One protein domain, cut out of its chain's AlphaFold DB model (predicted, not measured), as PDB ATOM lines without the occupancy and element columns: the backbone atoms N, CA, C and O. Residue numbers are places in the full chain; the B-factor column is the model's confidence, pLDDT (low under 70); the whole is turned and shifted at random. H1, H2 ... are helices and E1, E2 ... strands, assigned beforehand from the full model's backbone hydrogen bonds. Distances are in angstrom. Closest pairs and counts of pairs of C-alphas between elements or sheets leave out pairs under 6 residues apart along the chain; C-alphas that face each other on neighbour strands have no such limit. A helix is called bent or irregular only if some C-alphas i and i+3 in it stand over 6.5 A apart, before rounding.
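What this domain is: This is residues 18 to 127 of the 233 residues of an uncharacterized protein of Chloroflexi bacterium (UniProt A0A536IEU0). A strongly twisted sheet of seven strands curls round one long helix, H2. The short helix H3 packs on the same face of the sheet, next to H2, and the small helix H1 stands at the sheet's level beside E1 and E3. The printed part has 110 residues, with three named helices and seven named strands in the order E1 E2 H1 E3 H2 E4 E5 E6 E7 H3, a mixed class. The sheet is branched at E6 and antiparallel but for the parallel pair E3 and E6. The whole is compact, with a radius of gyration of the C-alphas of 13.1 A, yet elongated, spanning 42 by 27 by 26 A.

Where its parts are: Find C-alpha 24 at (-21.342, -15.523, 29.763); from there strand E1, residues 24 to 30, runs 19.3 A. E2 follows at residues 33 to 37, then helix H1 at 39 to 43 and E3 at 47 to 51. At C-alpha 55, (-6.076, -34.980, 37.075), begins H2, residues 55 to 75, 31.0 A long; it is irregular, but only just, with C-alphas 56 and 59 at 6.9 A. E4 is residues 84 to 87, E5 residues 90 to 96 (20.1 A), E6 residues 102 to 109 (21.8 A) and E7 residues 112 to 118. H3, residues 121 to 127, ends at C-alpha 127, (-2.195, -22.876, 46.357).

How they stand to each other: Start at the hairpin E1 and E2, where N 28 and O 35 are 2.9 A apart. E3 lies on the other side of E2, antiparallel, with N 36 and O 48 at 2.8 A. E3 and E6 are parallel neighbours, with N 103 and O 47 at 2.8 A, within hydrogen-bond range. E3 and E7 lie on one side of E6, E5 on the other side. E4 to E7 form a meander, each strand the antiparallel neighbour of the one before: look at N 85 and O 92, 2.9 A, N 95 and O 104, 2.8 A, and N 109 and O 115, 2.9 A. H2 is on the sheet; its closest C-alphas to E2 are Val 62 and Ser 34, 6.1 A. H2 touches H3 with residues 57 to 64 alone, closest at the C-alphas of Glu 60 and Leu 124, 6.1 A, the same way at a steep tilt of 69 degrees, only just short of about perpendicular. H3 has a height over the sheet of 7.6 A. In H1 and H3 every O i to N i+4 pair is within hydrogen-bond range; in H2, 15 of 17 are.

The domain as a whole: The two farthest C-alphas, of Gly 22 and Asp 111, are 42.9 A apart. The printed part has no cut and no long link. Mean pLDDT of the printed part is 91.4; look for low confidence, under 70, at residues 18 to 23.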
ATOM      1  N   ARG A  18     -20.284 -13.041  34.671       43.97
ATOM      2  CA  ARG A  18     -20.963 -12.021  33.849       43.97
ATOM      3  C   ARG A  18     -19.943 -11.017  33.306       43.97
ATOM      4  O   ARG A  18     -19.127 -10.509  34.067       43.97
ATOM      5  N   SER A  19     -20.006 -10.712  32.008       45.06
ATOM      6  CA  SER A  19     -19.215  -9.638  31.393       45.06
ATOM      7  C   SER A  19     -19.945  -8.297  31.335       45.06
ATOM      8  O   SER A  19     -21.176  -8.238  31.343       45.06
ATOM      9  N   ARG A  20     -19.171  -7.218  31.142       44.03
ATOM     10  CA  ARG A  20     -19.651  -5.858  30.824       44.03
ATOM     11  C   ARG A  20     -20.549  -5.761  29.579       44.03
ATOM     12  O   ARG A  20     -21.249  -4.766  29.443       44.03
ATOM     13  N   GLY A  21     -20.538  -6.762  28.696       43.28
ATOM     14  CA  GLY A  21     -21.368  -6.828  27.485       43.28
ATOM     15  C   GLY A  21     -22.521  -7.837  27.555       43.28
ATOM     16  O   GLY A  21     -23.123  -8.125  26.528       43.28
ATOM     17  N   GLY A  22     -22.798  -8.432  28.723       48.97
ATOM     18  CA  GLY A  22     -23.823  -9.477  28.867       48.97
ATOM     19  C   GLY A  22     -23.396 -10.870  28.373       48.97
ATOM     20  O   GLY A  22     -24.208 -11.792  28.348       48.97
ATOM     21  N   GLY A  23     -22.122 -11.052  28.010       58.31
ATOM     22  CA  GLY A  23     -21.562 -12.345  27.623       58.31
ATOM     23  C   GLY A  23     -21.285 -13.228  28.841       58.31
ATOM     24  O   GLY A  23     -20.742 -12.766  29.844       58.31
ATOM     25  N   THR A  24     -21.653 -14.504  28.748       77.62
ATOM     26  CA  THR A  24     -21.342 -15.523  29.763       77.62
ATOM     27  C   THR A  24     -19.987 -16.153  29.449       77.62
ATOM     28  O   THR A  24     -19.816 -16.680  28.350       77.62
ATOM     29  N   VAL A  25     -19.048 -16.129  30.398       87.81
ATOM     30  CA  VAL A  25     -17.814 -16.932  30.310       87.81
ATOM     31  C   VAL A  25     -18.094 -18.312  30.894       87.81
ATOM     32  O   VAL A  25     -18.666 -18.417  31.977       87.81
ATOM     33  N   ARG A  26     -17.724 -19.363  30.161       91.88
ATOM     34  CA  ARG A  26     -17.814 -20.760  30.612       91.88
ATOM     35  C   ARG A  26     -16.417 -21.333  30.794       91.88
ATOM     36  O   ARG A  26     -15.510 -20.957  30.056       91.88
ATOM     37  N   TYR A  27     -16.278 -22.280  31.712       93.69
ATOM     38  CA  TYR A  27     -15.055 -23.050  31.912       93.69
ATOM     39  C   TYR A  27     -15.294 -24.471  31.411       93.69
ATOM     40  O   TYR A  27     -16.339 -25.061  31.686       93.69
ATOM     41  N   VAL A  28     -14.364 -24.993  30.619       94.75
ATOM     42  CA  VAL A  28     -14.434 -26.341  30.048       94.75
ATOM     43  C   VAL A  28     -13.122 -27.051  30.315       94.75
ATOM     44  O   VAL A  28     -12.061 -26.493  30.037       94.75
ATOM     45  N   THR A  29     -13.217 -28.282  30.802       95.19
ATOM     46  CA  THR A  29     -12.081 -29.176  31.020       95.19
ATOM     47  C   THR A  29     -12.179 -30.355  30.058       95.19
ATOM     48  O   THR A  29     -13.213 -31.014  29.983       95.19
ATOM     49  N   GLU A  30     -11.107 -30.594  29.307       94.62
ATOM     50  CA  GLU A  30     -10.932 -31.723  28.388       94.62
ATOM     51  C   GLU A  30      -9.607 -32.409  28.758       94.62
ATOM     52  O   GLU A  30      -8.533 -31.822  28.596       94.62
ATOM     53  N   GLY A  31      -9.670 -33.624  29.309       95.56
ATOM     54  CA  GLY A  31      -8.500 -34.304  29.870       95.56
ATOM     55  C   GLY A  31      -7.823 -33.473  30.968       95.56
ATOM     56  O   GLY A  31      -8.450 -33.099  31.956       95.56
ATOM     57  N   LEU A  32      -6.540 -33.156  30.780       96.81
ATOM     58  CA  LEU A  32      -5.728 -32.374  31.723       96.81
ATOM     59  C   LEU A  32      -5.657 -30.875  31.385       96.81
ATOM     60  O   LEU A  32      -4.768 -30.164  31.852       96.81
ATOM     61  N   ARG A  33      -6.567 -30.385  30.540       96.81
ATOM     62  CA  ARG A  33      -6.581 -28.993  30.094       96.81
ATOM     63  C   ARG A  33      -7.913 -28.333  30.414       96.81
ATOM     64  O   ARG A  33      -8.957 -28.760  29.924       96.81
ATOM     65  N   SER A  34      -7.858 -27.243  31.169       97.38
ATOM     66  CA  SER A  34      -8.996 -26.377  31.480       97.38
ATOM     67  C   SER A  34      -8.888 -25.079  30.687       97.38
ATOM     68  O   SER A  34      -7.805 -24.520  30.535       97.38
ATOM     69  N   ARG A  35     -10.004 -24.578  30.156       96.62
ATOM     70  CA  ARG A  35     -10.029 -23.335  29.377       96.62
ATOM     71  C   ARG A  35     -11.311 -22.548  29.559       96.62
ATOM     72  O   ARG A  35     -12.370 -23.097  29.855       96.62
ATOM     73  N   THR A  36     -11.209 -21.259  29.292       96.56
ATOM     74  CA  THR A  36     -12.359 -20.367  29.150       96.56
ATOM     75  C   THR A  36     -12.969 -20.462  27.749       96.56
ATOM     76  O   THR A  36     -12.305 -20.812  26.767       96.56
ATOM     77  N   ILE A  37     -14.271 -20.197  27.669       94.44
ATOM     78  CA  ILE A  37     -15.018 -20.014  26.426       94.44
ATOM     79  C   ILE A  37     -15.889 -18.772  26.578       94.44
ATOM     80  O   ILE A  37     -16.727 -18.704  27.482       94.44
ATOM     81  N   GLY A  38     -15.740 -17.828  25.651       91.25
ATOM     82  CA  GLY A  38     -16.586 -16.640  25.548       91.25
ATOM     83  C   GLY A  38     -15.837 -15.326  25.750       91.25
ATOM     84  O   GLY A  38     -16.423 -14.271  25.496       91.25
ATOM     85  N   LEU A  39     -14.553 -15.349  26.129       92.31
ATOM     86  CA  LEU A  39     -13.753 -14.128  26.257       92.31
ATOM     87  C   LEU A  39     -13.543 -13.446  24.908       92.31
ATOM     88  O   LEU A  39     -13.642 -12.221  24.814       92.31
ATOM     89  N   ARG A  40     -13.342 -14.210  23.829       91.38
ATOM     90  CA  ARG A  40     -13.159 -13.600  22.501       91.38
ATOM     91  C   ARG A  40     -14.405 -12.862  22.046       91.38
ATOM     92  O   ARG A  40     -14.315 -11.714  21.624       91.38
ATOM     93  N   ALA A  41     -15.557 -13.516  22.157       88.31
ATOM     94  CA  ALA A  41     -16.825 -12.955  21.710       88.31
ATOM     95  C   ALA A  41     -17.307 -11.817  22.622       88.31
ATOM     96  O   ALA A  41     -17.775 -10.796  22.133       88.31
ATOM     97  N   GLY A  42     -17.189 -11.982  23.942       85.62
ATOM     98  CA  GLY A  42     -17.744 -11.034  24.909       85.62
ATOM     99  C   GLY A  42     -16.809  -9.893  25.316       85.62
ATOM    100  O   GLY A  42     -17.295  -8.883  25.814       85.62
ATOM    101  N   TRP A  43     -15.490 -10.058  25.166       86.50
ATOM    102  CA  TRP A  43     -14.476  -9.130  25.696       86.50
ATOM    103  C   TRP A  43     -13.398  -8.744  24.675       86.50
ATOM    104  O   TRP A  43     -12.448  -8.028  25.020       86.50
ATOM    105  N   ALA A  44     -13.498  -9.249  23.440       92.00
ATOM    106  CA  ALA A  44     -12.440  -9.143  22.438       92.00
ATOM    107  C   ALA A  44     -11.065  -9.537  23.017       92.00
ATOM    108  O   ALA A  44     -10.060  -8.866  22.782       92.00
ATOM    109  N   HIS A  45     -11.027 -10.579  23.852       94.75
ATOM    110  CA  HIS A  45      -9.841 -11.030  24.581       94.75
ATOM    111  C   HIS A  45      -9.517 -12.485  24.216       94.75
ATOM    112  O   HIS A  45     -10.455 -13.255  24.015       94.75
ATOM    113  N   PRO A  46      -8.236 -12.894  24.112       96.81
ATOM    114  CA  PRO A  46      -7.882 -14.307  23.979       96.81
ATOM    115  C   PRO A  46      -8.568 -15.178  25.038       96.81
ATOM    116  O   PRO A  46      -8.782 -14.728  26.164       96.81
ATOM    117  N   GLU A  47      -8.896 -16.422  24.697       97.19
ATOM    118  CA  GLU A  47      -9.315 -17.373  25.730       97.19
ATOM    119  C   GLU A  47      -8.100 -17.722  26.597       97.19
ATOM    120  O   GLU A  47      -6.985 -17.860  26.099       97.19
ATOM    121  N   LEU A  48      -8.313 -17.852  27.896       97.81
ATOM    122  CA  LEU A  48      -7.312 -18.315  28.847       97.81
ATOM    123  C   LEU A  48      -7.401 -19.833  28.998       97.81
ATOM    124  O   LEU A  48      -8.508 -20.380  29.066       97.81
ATOM    125  N   GLU A  49      -6.254 -20.496  29.069       97.75
ATOM    126  CA  GLU A  49      -6.137 -21.934  29.277       97.75
ATOM    127  C   GLU A  49      -5.030 -22.295  30.267       97.75
ATOM    128  O   GLU A  49      -4.077 -21.548  30.490       97.75
ATOM    129  N   VAL A  50      -5.195 -23.462  30.875       98.00
ATOM    130  CA  VAL A  50      -4.285 -24.039  31.855       98.00
ATOM    131  C   VAL A  50      -4.178 -25.522  31.550       98.00
ATOM    132  O   VAL A  50      -5.194 -26.214  31.455       98.00
ATOM    133  N   GLU A  51      -2.954 -26.007  31.388       97.50
ATOM    134  CA  GLU A  51      -2.650 -27.434  31.352       97.50
ATOM    135  C   GLU A  51      -2.021 -27.843  32.685       97.50
ATOM    136  O   GLU A  51      -1.248 -27.082  33.272       97.50
ATOM    137  N   VAL A  52      -2.363 -29.042  33.143       97.88
ATOM    138  CA  VAL A  52      -1.773 -29.691  34.317       97.88
ATOM    139  C   VAL A  52      -1.242 -31.073  33.939       97.88
ATOM    140  O   VAL A  52      -1.586 -31.620  32.893       97.88
ATOM    141  N   SER A  53      -0.389 -31.654  34.770       96.88
ATOM    142  CA  SER A  53       0.116 -33.024  34.606       96.88
ATOM    143  C   SER A  53      -0.699 -34.057  35.384       96.88
ATOM    144  O   SER A  53      -0.645 -35.244  35.063       96.88
ATOM    145  N   GLU A  54      -1.500 -33.624  36.360       95.94
ATOM    146  CA  GLU A  54      -2.263 -34.511  37.236       95.94
ATOM    147  C   GLU A  54      -3.756 -34.161  37.261       95.94
ATOM    148  O   GLU A  54      -4.145 -33.015  37.495       95.94
ATOM    149  N   ALA A  55      -4.622 -35.171  37.118       95.06
ATOM    150  CA  ALA A  55      -6.076 -34.980  37.075       95.06
ATOM    151  C   ALA A  55      -6.632 -34.275  38.326       95.06
ATOM    152  O   ALA A  55      -7.562 -33.476  38.222       95.06
ATOM    153  N   ARG A  56      -6.024 -34.499  39.501       94.62
ATOM    154  CA  ARG A  56      -6.434 -33.854  40.761       94.62
ATOM    155  C   ARG A  56      -6.299 -32.327  40.751       94.62
ATOM    156  O   ARG A  56      -6.850 -31.684  41.636       94.62
ATOM    157  N   LEU A  57      -5.538 -31.746  39.821       96.56
ATOM    158  CA  LEU A  57      -5.351 -30.294  39.709       96.56
ATOM    159  C   LEU A  57      -6.349 -29.636  38.748       96.56
ATOM    160  O   LEU A  57      -6.403 -28.413  38.670       96.56
ATOM    161  N   THR A  58      -7.164 -30.411  38.027       95.88
ATOM    162  CA  THR A  58      -8.097 -29.865  37.024       95.88
ATOM    163  C   THR A  58      -9.170 -28.962  37.632       95.88
ATOM    164  O   THR A  58      -9.489 -27.923  37.053       95.88
ATOM    165  N   GLU A  59      -9.684 -29.310  38.815       94.75
ATOM    166  CA  GLU A  59     -10.638 -28.470  39.545       94.75
ATOM    167  C   GLU A  59      -9.993 -27.141  39.966       94.75
ATOM    168  O   GLU A  59     -10.570 -26.072  39.760       94.75
ATOM    169  N   GLU A  60      -8.764 -27.193  40.485       96.75
ATOM    170  CA  GLU A  60      -8.019 -25.996  40.876       96.75
ATOM    171  C   GLU A  60      -7.668 -25.131  39.659       96.75
ATOM    172  O   GLU A  60      -7.758 -23.910  39.721       96.75
ATOM    173  N   ALA A  61      -7.390 -25.738  38.502       97.69
ATOM    174  CA  ALA A  61      -7.198 -25.008  37.252       97.69
ATOM    175  C   ALA A  61      -8.452 -24.211  36.846       97.69
ATOM    176  O   ALA A  61      -8.345 -23.081  36.367       97.69
ATOM    177  N   VAL A  62      -9.654 -24.766  37.055       96.75
ATOM    178  CA  VAL A  62     -10.915 -24.040  36.820       96.75
ATOM    179  C   VAL A  62     -11.097 -22.908  37.833       96.75
ATOM    180  O   VAL A  62     -11.480 -21.804  37.439       96.75
ATOM    181  N   ARG A  63     -10.796 -23.147  39.117       95.62
ATOM    182  CA  ARG A  63     -10.850 -22.119  40.174       95.62
ATOM    183  C   ARG A  63      -9.892 -20.967  39.884       95.62
ATOM    184  O   ARG A  63     -10.312 -19.812  39.941       95.62
ATOM    185  N   PHE A  64      -8.668 -21.276  39.466       97.25
ATOM    186  CA  PHE A  64      -7.682 -20.291  39.039       97.25
ATOM    187  C   PHE A  64      -8.193 -19.463  37.858       97.25
ATOM    188  O   PHE A  64      -8.228 -18.237  37.943       97.25
ATOM    189  N   LEU A  65      -8.681 -20.099  36.786       97.44
ATOM    190  CA  LEU A  65      -9.268 -19.376  35.652       97.44
ATOM    191  C   LEU A  65     -10.416 -18.461  36.096       97.44
ATOM    192  O   LEU A  65     -10.472 -17.307  35.674       97.44
ATOM    193  N   ALA A  66     -11.306 -18.940  36.965       95.12
ATOM    194  CA  ALA A  66     -12.409 -18.137  37.479       95.12
ATOM    195  C   ALA A  66     -11.933 -16.933  38.301       95.12
ATOM    196  O   ALA A  66     -12.460 -15.829  38.134       95.12
ATOM    197  N   TRP A  67     -10.906 -17.123  39.127       94.62
ATOM    198  CA  TRP A  67     -10.263 -16.048  39.874       94.62
ATOM    199  C   TRP A  67      -9.628 -15.001  38.943       94.62
ATOM    200  O   TRP A  67      -9.825 -13.804  39.155       94.62
ATOM    201  N   VAL A  68      -8.962 -15.420  37.861       95.81
ATOM    202  CA  VAL A  68      -8.394 -14.501  36.857       95.81
ATOM    203  C   VAL A  68      -9.494 -13.683  36.173       95.81
ATOM    204  O   VAL A  68      -9.351 -12.471  36.010       95.81
ATOM    205  N   ILE A  69     -10.621 -14.305  35.810       94.25
ATOM    206  CA  ILE A  69     -11.762 -13.588  35.213       94.25
ATOM    207  C   ILE A  69     -12.354 -12.567  36.180       94.25
ATOM    208  O   ILE A  69     -12.685 -11.446  35.780       94.25
ATOM    209  N   ASP A  70     -12.488 -12.930  37.450       91.44
ATOM    210  CA  ASP A  70     -12.956 -12.013  38.480       91.44
ATOM    211  C   ASP A  70     -11.972 -10.846  38.700       91.44
ATOM    212  O   ASP A  70     -12.392  -9.687  38.772       91.44
ATOM    213  N   TYR A  71     -10.661 -11.106  38.697       92.00
ATOM    214  CA  TYR A  71      -9.628 -10.068  38.703       92.00
ATOM    215  C   TYR A  71      -9.768  -9.114  37.505       92.00
ATOM    216  O   TYR A  71      -9.865  -7.897  37.692       92.00
ATOM    217  N   MET A  72      -9.856  -9.651  36.282       92.75
ATOM    218  CA  MET A  72     -10.034  -8.857  35.060       92.75
ATOM    219  C   MET A  72     -11.297  -7.989  35.128       92.75
ATOM    220  O   MET A  72     -11.267  -6.820  34.741       92.75
ATOM    221  N   ASN A  73     -12.399  -8.529  35.659       88.44
ATOM    222  CA  ASN A  73     -13.651  -7.798  35.865       88.44
ATOM    223  C   ASN A  73     -13.495  -6.645  36.864       88.44
ATOM    224  O   ASN A  73     -13.825  -5.501  36.540       88.44
ATOM    225  N   ARG A  74     -13.000  -6.939  38.075       88.69
ATOM    226  CA  ARG A  74     -12.901  -5.964  39.173       88.69
ATOM    227  C   ARG A  74     -11.929  -4.839  38.849       88.69
ATOM    228  O   ARG A  74     -12.260  -3.671  39.036       88.69
ATOM    229  N   GLN A  75     -10.766  -5.190  38.305       89.31
ATOM    230  CA  GLN A  75      -9.711  -4.229  37.979       89.31
ATOM    231  C   GLN A  75      -9.884  -3.594  36.598       89.31
ATOM    232  O   GLN A  75      -9.134  -2.691  36.236       89.31
ATOM    233  N   LYS A  76     -10.868  -4.048  35.809       86.69
ATOM    234  CA  LYS A  76     -11.020  -3.682  34.389       86.69
ATOM    235  C   LYS A  76      -9.727  -3.945  33.600       86.69
ATOM    236  O   LYS A  76      -9.408  -3.209  32.666       86.69
ATOM    237  N   ALA A  77      -8.989  -4.981  33.998       90.06
ATOM    238  CA  ALA A  77      -7.696  -5.342  33.443       90.06
ATOM    239  C   ALA A  77      -7.843  -6.249  32.211       90.06
ATOM    240  O   ALA A  77      -8.879  -6.879  31.980       90.06
ATOM    241  N   ARG A  78      -6.771  -6.324  31.423       94.00
ATOM    242  CA  ARG A  78      -6.581  -7.309  30.353       94.00
ATOM    243  C   ARG A  78      -5.323  -8.103  30.668       94.00
ATOM    244  O   ARG A  78      -4.448  -7.570  31.336       94.00
ATOM    245  N   ILE A  79      -5.266  -9.337  30.182       95.88
ATOM    246  CA  ILE A  79      -4.109 -10.212  30.328       95.88
ATOM    247  C   ILE A  79      -3.420 -10.332  28.974       95.88
ATOM    248  O   ILE A  79      -4.039 -10.717  27.978       95.88
ATOM    249  N   ASN A  80      -2.136 -10.009  28.933       96.44
ATOM    250  CA  ASN A  80      -1.323 -10.079  27.727       96.44
ATOM    251  C   ASN A  80      -0.259 -11.174  27.838       96.44
ATOM    252  O   ASN A  80       0.188 -11.545  28.922       96.44
ATOM    253  N   ALA A  81       0.186 -11.679  26.686       97.12
ATOM    254  CA  ALA A  81       1.331 -12.576  26.648       97.12
ATOM    255  C   ALA A  81       2.571 -11.873  27.225       97.12
ATOM    256  O   ALA A  81       2.891 -10.745  26.854       97.12
ATOM    257  N   GLY A  82       3.276 -12.563  28.114       96.12
ATOM    258  CA  GLY A  82       4.441 -12.067  28.829       96.12
ATOM    259  C   GLY A  82       4.141 -11.427  30.184       96.12
ATOM    260  O   GLY A  82       5.083 -11.156  30.927       96.12
ATOM    261  N   GLU A  83       2.875 -11.211  30.536       96.12
ATOM    262  CA  GLU A  83       2.510 -10.740  31.872       96.12
ATOM    263  C   GLU A  83       2.584 -11.873  32.894       96.12
ATOM    264  O   GLU A  83       2.326 -13.042  32.584       96.12
ATOM    265  N   THR A  84       2.936 -11.510  34.124       95.44
ATOM    266  CA  THR A  84       2.973 -12.420  35.264       95.44
ATOM    267  C   THR A  84       1.846 -12.115  36.237       95.44
ATOM    268  O   THR A  84       1.289 -11.017  36.264       95.44
ATOM    269  N   MET A  85       1.483 -13.118  37.025       94.25
ATOM    270  CA  MET A  85       0.432 -13.019  38.023       94.25
ATOM    271  C   MET A  85       0.762 -13.932  39.197       94.25
ATOM    272  O   MET A  85       1.229 -15.052  38.998       94.25
ATOM    273  N   LEU A  86       0.514 -13.457  40.416       93.00
ATOM    274  CA  LEU A  86       0.604 -14.289  41.611       93.00
ATOM    275  C   LEU A  86      -0.686 -15.081  41.789       93.00
ATOM    276  O   LEU A  86      -1.777 -14.522  41.669       93.00
ATOM    277  N   TYR A  87      -0.552 -16.357  42.128       92.94
ATOM    278  CA  TYR A  87      -1.648 -17.186  42.604       92.94
ATOM    279  C   TYR A  87      -1.257 -17.801  43.946       92.94
ATOM    280  O   TYR A  87      -0.494 -18.764  44.030       92.94
ATOM    281  N   GLY A  88      -1.724 -17.156  45.018       90.06
ATOM    282  CA  GLY A  88      -1.208 -17.366  46.366       90.06
ATOM    283  C   GLY A  88       0.267 -16.988  46.457       90.06
ATOM    284  O   GLY A  88       0.635 -15.846  46.197       90.06
ATOM    285  N   PHE A  89       1.090 -17.965  46.825       92.00
ATOM    286  CA  PHE A  89       2.531 -17.809  46.996       92.00
ATOM    287  C   PHE A  89       3.314 -17.772  45.670       92.00
ATOM    288  O   PHE A  89       4.322 -17.074  45.566       92.00
ATOM    289  N   TRP A  90       2.875 -18.533  44.660       95.56
ATOM    290  CA  TRP A  90       3.656 -18.771  43.441       95.56
ATOM    291  C   TRP A  90       3.255 -17.844  42.296       95.56
ATOM    292  O   TRP A  90       2.120 -17.374  42.216       95.56
ATOM    293  N   GLN A  91       4.190 -17.616  41.377       94.25
ATOM    294  CA  GLN A  91       3.965 -16.809  40.185       94.25
ATOM    295  C   GLN A  91       3.736 -17.692  38.955       94.25
ATOM    296  O   GLN A  91       4.455 -18.664  38.726       94.25
ATOM    297  N   VAL A  92       2.789 -17.278  38.114       96.25
ATOM    298  CA  VAL A  92       2.591 -17.797  36.757       96.25
ATOM    299  C   VAL A  92       2.860 -16.715  35.717       96.25
ATOM    300  O   VAL A  92       2.750 -15.519  35.999       96.25
ATOM    301  N   ARG A  93       3.173 -17.128  34.489       97.56
ATOM    302  CA  ARG A  93       3.276 -16.260  33.311       97.56
ATOM    303  C   ARG A  93       2.293 -16.688  32.241       97.56
ATOM    304  O   ARG A  93       2.151 -17.873  31.957       97.56
ATOM    305  N   TRP A  94       1.670 -15.709  31.602       98.06
ATOM    306  CA  TRP A  94       0.808 -15.939  30.453       98.06
ATOM    307  C   TRP A  94       1.629 -15.986  29.172       98.06
ATOM    308  O   TRP A  94       2.380 -15.060  28.864       98.06
ATOM    309  N   VAL A  95       1.485 -17.053  28.397       97.56
ATOM    310  CA  VAL A  95       2.233 -17.282  27.157       97.56
ATOM    311  C   VAL A  95       1.251 -17.483  26.009       97.56
ATOM    312  O   VAL A  95       0.189 -18.074  26.182       97.56
ATOM    313  N   SER A  96       1.575 -16.986  24.814       96.81
ATOM    314  CA  SER A  96       0.777 -17.280  23.620       96.81
ATOM    315  C   SER A  96       0.757 -18.783  23.357       96.81
ATOM    316  O   SER A  96       1.803 -19.392  23.132       96.81
ATOM    317  N   SER A  97      -0.435 -19.370  23.346       93.25
ATOM    318  CA  SER A  97      -0.606 -20.787  23.036       93.25
ATOM    319  C   SER A  97      -0.348 -21.064  21.553       93.25
ATOM    320  O   SER A  97      -0.511 -20.194  20.690       93.25
ATOM    321  N   LYS A  98      -0.037 -22.326  21.225       88.69
ATOM    322  CA  LYS A  98      -0.036 -22.814  19.834       88.69
ATOM    323  C   LYS A  98      -1.412 -22.655  19.175       88.69
ATOM    324  O   LYS A  98      -1.507 -22.552  17.952       88.69
ATOM    325  N   ARG A  99      -2.490 -22.626  19.967       89.06
ATOM    326  CA  ARG A  99      -3.848 -22.376  19.483       89.06
ATOM    327  C   ARG A  99      -4.075 -20.874  19.315       89.06
ATOM    328  O   ARG A  99      -4.058 -20.112  20.278       89.06
ATOM    329  N   LYS A 100      -4.351 -20.437  18.082       91.62
ATOM    330  CA  LYS A 100      -4.601 -19.019  17.780       91.62
ATOM    331  C   LYS A 100      -5.718 -18.451  18.664       91.62
ATOM    332  O   LYS A 100      -6.816 -19.003  18.729       91.62
ATOM    333  N   GLY A 101      -5.443 -17.307  19.290       94.19
ATOM    334  CA  GLY A 101      -6.398 -16.612  20.155       94.19
ATOM    335  C   GLY A 101      -6.564 -17.249  21.535       94.19
ATOM    336  O   GLY A 101      -7.653 -17.132  22.101       94.19
ATOM    337  N   HIS A 102      -5.527 -17.936  22.028       97.06
ATOM    338  CA  HIS A 102      -5.435 -18.482  23.381       97.06
ATOM    339  C   HIS A 102      -4.146 -18.020  24.084       97.06
ATOM    340  O   HIS A 102      -3.105 -17.869  23.437       97.06
ATOM    341  N   LEU A 103      -4.225 -17.832  25.402       98.25
ATOM    342  CA  LEU A 103      -3.087 -17.647  26.307       98.25
ATOM    343  C   LEU A 103      -3.058 -18.787  27.323       98.25
ATOM    344  O   LEU A 103      -4.091 -19.114  27.898       98.25
ATOM    345  N   GLU A 104      -1.882 -19.351  27.561       98.06
ATOM    346  CA  GLU A 104      -1.651 -20.463  28.481       98.06
ATOM    347  C   GLU A 104      -0.875 -19.990  29.716       98.06
ATOM    348  O   GLU A 104       0.053 -19.189  29.588       98.06
ATOM    349  N   ALA A 105      -1.253 -20.473  30.901       98.25
ATOM    350  CA  ALA A 105      -0.523 -20.213  32.141       98.25
ATOM    351  C   ALA A 105       0.639 -21.200  32.322       98.25
ATOM    352  O   ALA A 105       0.452 -22.416  32.235       98.25
ATOM    353  N   TRP A 106       1.832 -20.661  32.558       97.94
ATOM    354  CA  TRP A 106       3.087 -21.390  32.740       97.94
ATOM    355  C   TRP A 106       3.678 -21.069  34.115       97.94
ATOM    356  O   TRP A 106       3.679 -19.905  34.525       97.94
ATOM    357  N   ASP A 107       4.197 -22.075  34.808       96.00
ATOM    358  CA  ASP A 107       4.899 -21.901  36.078       96.00
ATOM    359  C   ASP A 107       6.254 -21.223  35.887       96.00
ATOM    360  O   ASP A 107       6.947 -21.426  34.887       96.00
ATOM    361  N   VAL A 108       6.674 -20.477  36.909       92.81
ATOM    362  CA  VAL A 108       8.095 -20.185  37.122       92.81
ATOM    363  C   VAL A 108       8.838 -21.485  37.439       92.81
ATOM    364  O   VAL A 108       8.366 -22.300  38.236       92.81
ATOM    365  N   VAL A 109      10.015 -21.665  36.841       91.25
ATOM    366  CA  VAL A 109      10.916 -22.778  37.160       91.25
ATOM    367  C   VAL A 109      11.467 -22.571  38.581       91.25
ATOM    368  O   VAL A 109      12.025 -21.504  38.857       91.25
ATOM    369  N   PRO A 110      11.340 -23.551  39.501       86.44
ATOM    370  CA  PRO A 110      11.916 -23.451  40.843       86.44
ATOM    371  C   PRO A 110      13.391 -23.064  40.794       86.44
ATOM    372  O   PRO A 110      14.111 -23.533  39.914       86.44
ATOM    373  N   ASP A 111      13.837 -22.220  41.731       84.94
ATOM    374  CA  ASP A 111      15.228 -21.731  41.804       84.94
ATOM    375  C   ASP A 111      15.666 -20.828  40.629       84.94
ATOM    376  O   ASP A 111      16.784 -20.318  40.610       84.94
ATOM    377  N   ARG A 112      14.783 -20.565  39.653       85.62
ATOM    378  CA  ARG A 112      15.064 -19.735  38.472       85.62
ATOM    379  C   ARG A 112      13.929 -18.753  38.209       85.62
ATOM    380  O   ARG A 112      13.160 -18.905  37.265       85.62
ATOM    381  N   ALA A 113      13.855 -17.700  39.024       77.75
ATOM    382  CA  ALA A 113      12.753 -16.728  39.044       77.75
ATOM    383  C   ALA A 113      12.412 -16.050  37.691       77.75
ATOM    384  O   ALA A 113      11.351 -15.442  37.550       77.75
ATOM    385  N   THR A 114      13.299 -16.128  36.695       85.69
ATOM    386  CA  THR A 114      13.125 -15.546  35.354       85.69
ATOM    387  C   THR A 114      12.842 -16.575  34.257       85.69
ATOM    388  O   THR A 114      12.539 -16.180  33.128       85.69
ATOM    389  N   GLU A 115      12.917 -17.872  34.563       92.94
ATOM    390  CA  GLU A 115      12.627 -18.965  33.635       92.94
ATOM    391  C   GLU A 115      11.221 -19.517  33.876       92.94
ATOM    392  O   GLU A 115      10.727 -19.555  35.002       92.94
ATOM    393  N   TYR A 116      10.568 -19.954  32.798       94.88
ATOM    394  CA  TYR A 116       9.188 -20.431  32.834       94.88
ATOM    395  C   TYR A 116       9.061 -21.749  32.084       94.88
ATOM    396  O   TYR A 116       9.681 -21.930  31.031       94.88
ATOM    397  N   GLN A 117       8.222 -22.641  32.599       95.31
ATOM    398  CA  GLN A 117       7.954 -23.951  32.018       95.31
ATOM    399  C   GLN A 117       6.459 -24.129  31.732       95.31
ATOM    400  O   GLN A 117       5.634 -23.574  32.458       95.31
ATOM    401  N   PRO A 118       6.086 -24.899  30.692       96.19
ATOM    402  CA  PRO A 118       4.689 -25.216  30.432       96.19
ATOM    403  C   PRO A 118       4.011 -25.846  31.645       96.19
ATOM    404  O   PRO A 118       4.656 -26.586  32.390       96.19
ATOM    405  N   ARG A 119       2.689 -25.645  31.722       95.81
ATOM    406  CA  ARG A 119       1.797 -26.077  32.812       95.81
ATOM    407  C   ARG A 119       1.927 -25.212  34.061       95.81
ATOM    408  O   ARG A 119       2.950 -24.573  34.281       95.81
ATOM    409  N   ALA A 120       0.857 -25.188  34.847       96.31
ATOM    410  CA  ALA A 120       0.763 -24.427  36.095       96.31
ATOM    411  C   ALA A 120       0.667 -25.357  37.322       96.31
ATOM    412  O   ALA A 120      -0.049 -25.074  38.282       96.31
ATOM    413  N   ASP A 121       1.318 -26.518  37.257       96.94
ATOM    414  CA  ASP A 121       1.230 -27.569  38.271       96.94
ATOM    415  C   ASP A 121       1.661 -27.087  39.662       96.94
ATOM    416  O   ASP A 121       0.995 -27.388  40.656       96.94
ATOM    417  N   LEU A 122       2.749 -26.319  39.738       95.88
ATOM    418  CA  LEU A 122       3.305 -25.811  40.988       95.88
ATOM    419  C   LEU A 122       2.407 -24.736  41.585       95.88
ATOM    420  O   LEU A 122       2.044 -24.842  42.756       95.88
ATOM    421  N   ALA A 123       2.000 -23.737  40.796       96.44
ATOM    422  CA  ALA A 123       1.118 -22.684  41.287       96.44
ATOM    423  C   ALA A 123      -0.190 -23.251  41.850       96.44
ATOM    424  O   ALA A 123      -0.573 -22.927  42.975       96.44
ATOM    425  N   LEU A 124      -0.849 -24.137  41.098       97.69
ATOM    426  CA  LEU A 124      -2.111 -24.744  41.524       97.69
ATOM    427  C   LEU A 124      -1.911 -25.713  42.693       97.69
ATOM    428  O   LEU A 124      -2.691 -25.711  43.646       97.69
ATOM    429  N   GLY A 125      -0.858 -26.530  42.645       97.12
ATOM    430  CA  GLY A 125      -0.536 -27.496  43.689       97.12
ATOM    431  C   GLY A 125      -0.231 -26.827  45.027       97.12
ATOM    432  O   GLY A 125      -0.800 -27.228  46.046       97.12
ATOM    433  N   TYR A 126       0.615 -25.795  45.031       97.06
ATOM    434  CA  TYR A 126       0.952 -25.044  46.240       97.06
ATOM    435  C   TYR A 126      -0.251 -24.292  46.782       97.06
ATOM    436  O   TYR A 126      -0.527 -24.399  47.974       97.06
ATOM    437  N   PHE A 127      -1.002 -23.597  45.926       96.94
ATOM    438  CA  PHE A 127      -2.195 -22.876  46.357       96.94
ATOM    439  C   PHE A 127      -3.192 -23.804  47.061       96.94
ATOM    440  O   PHE A 127      -3.643 -23.500  48.167       96.94
TER     441      PHE A 127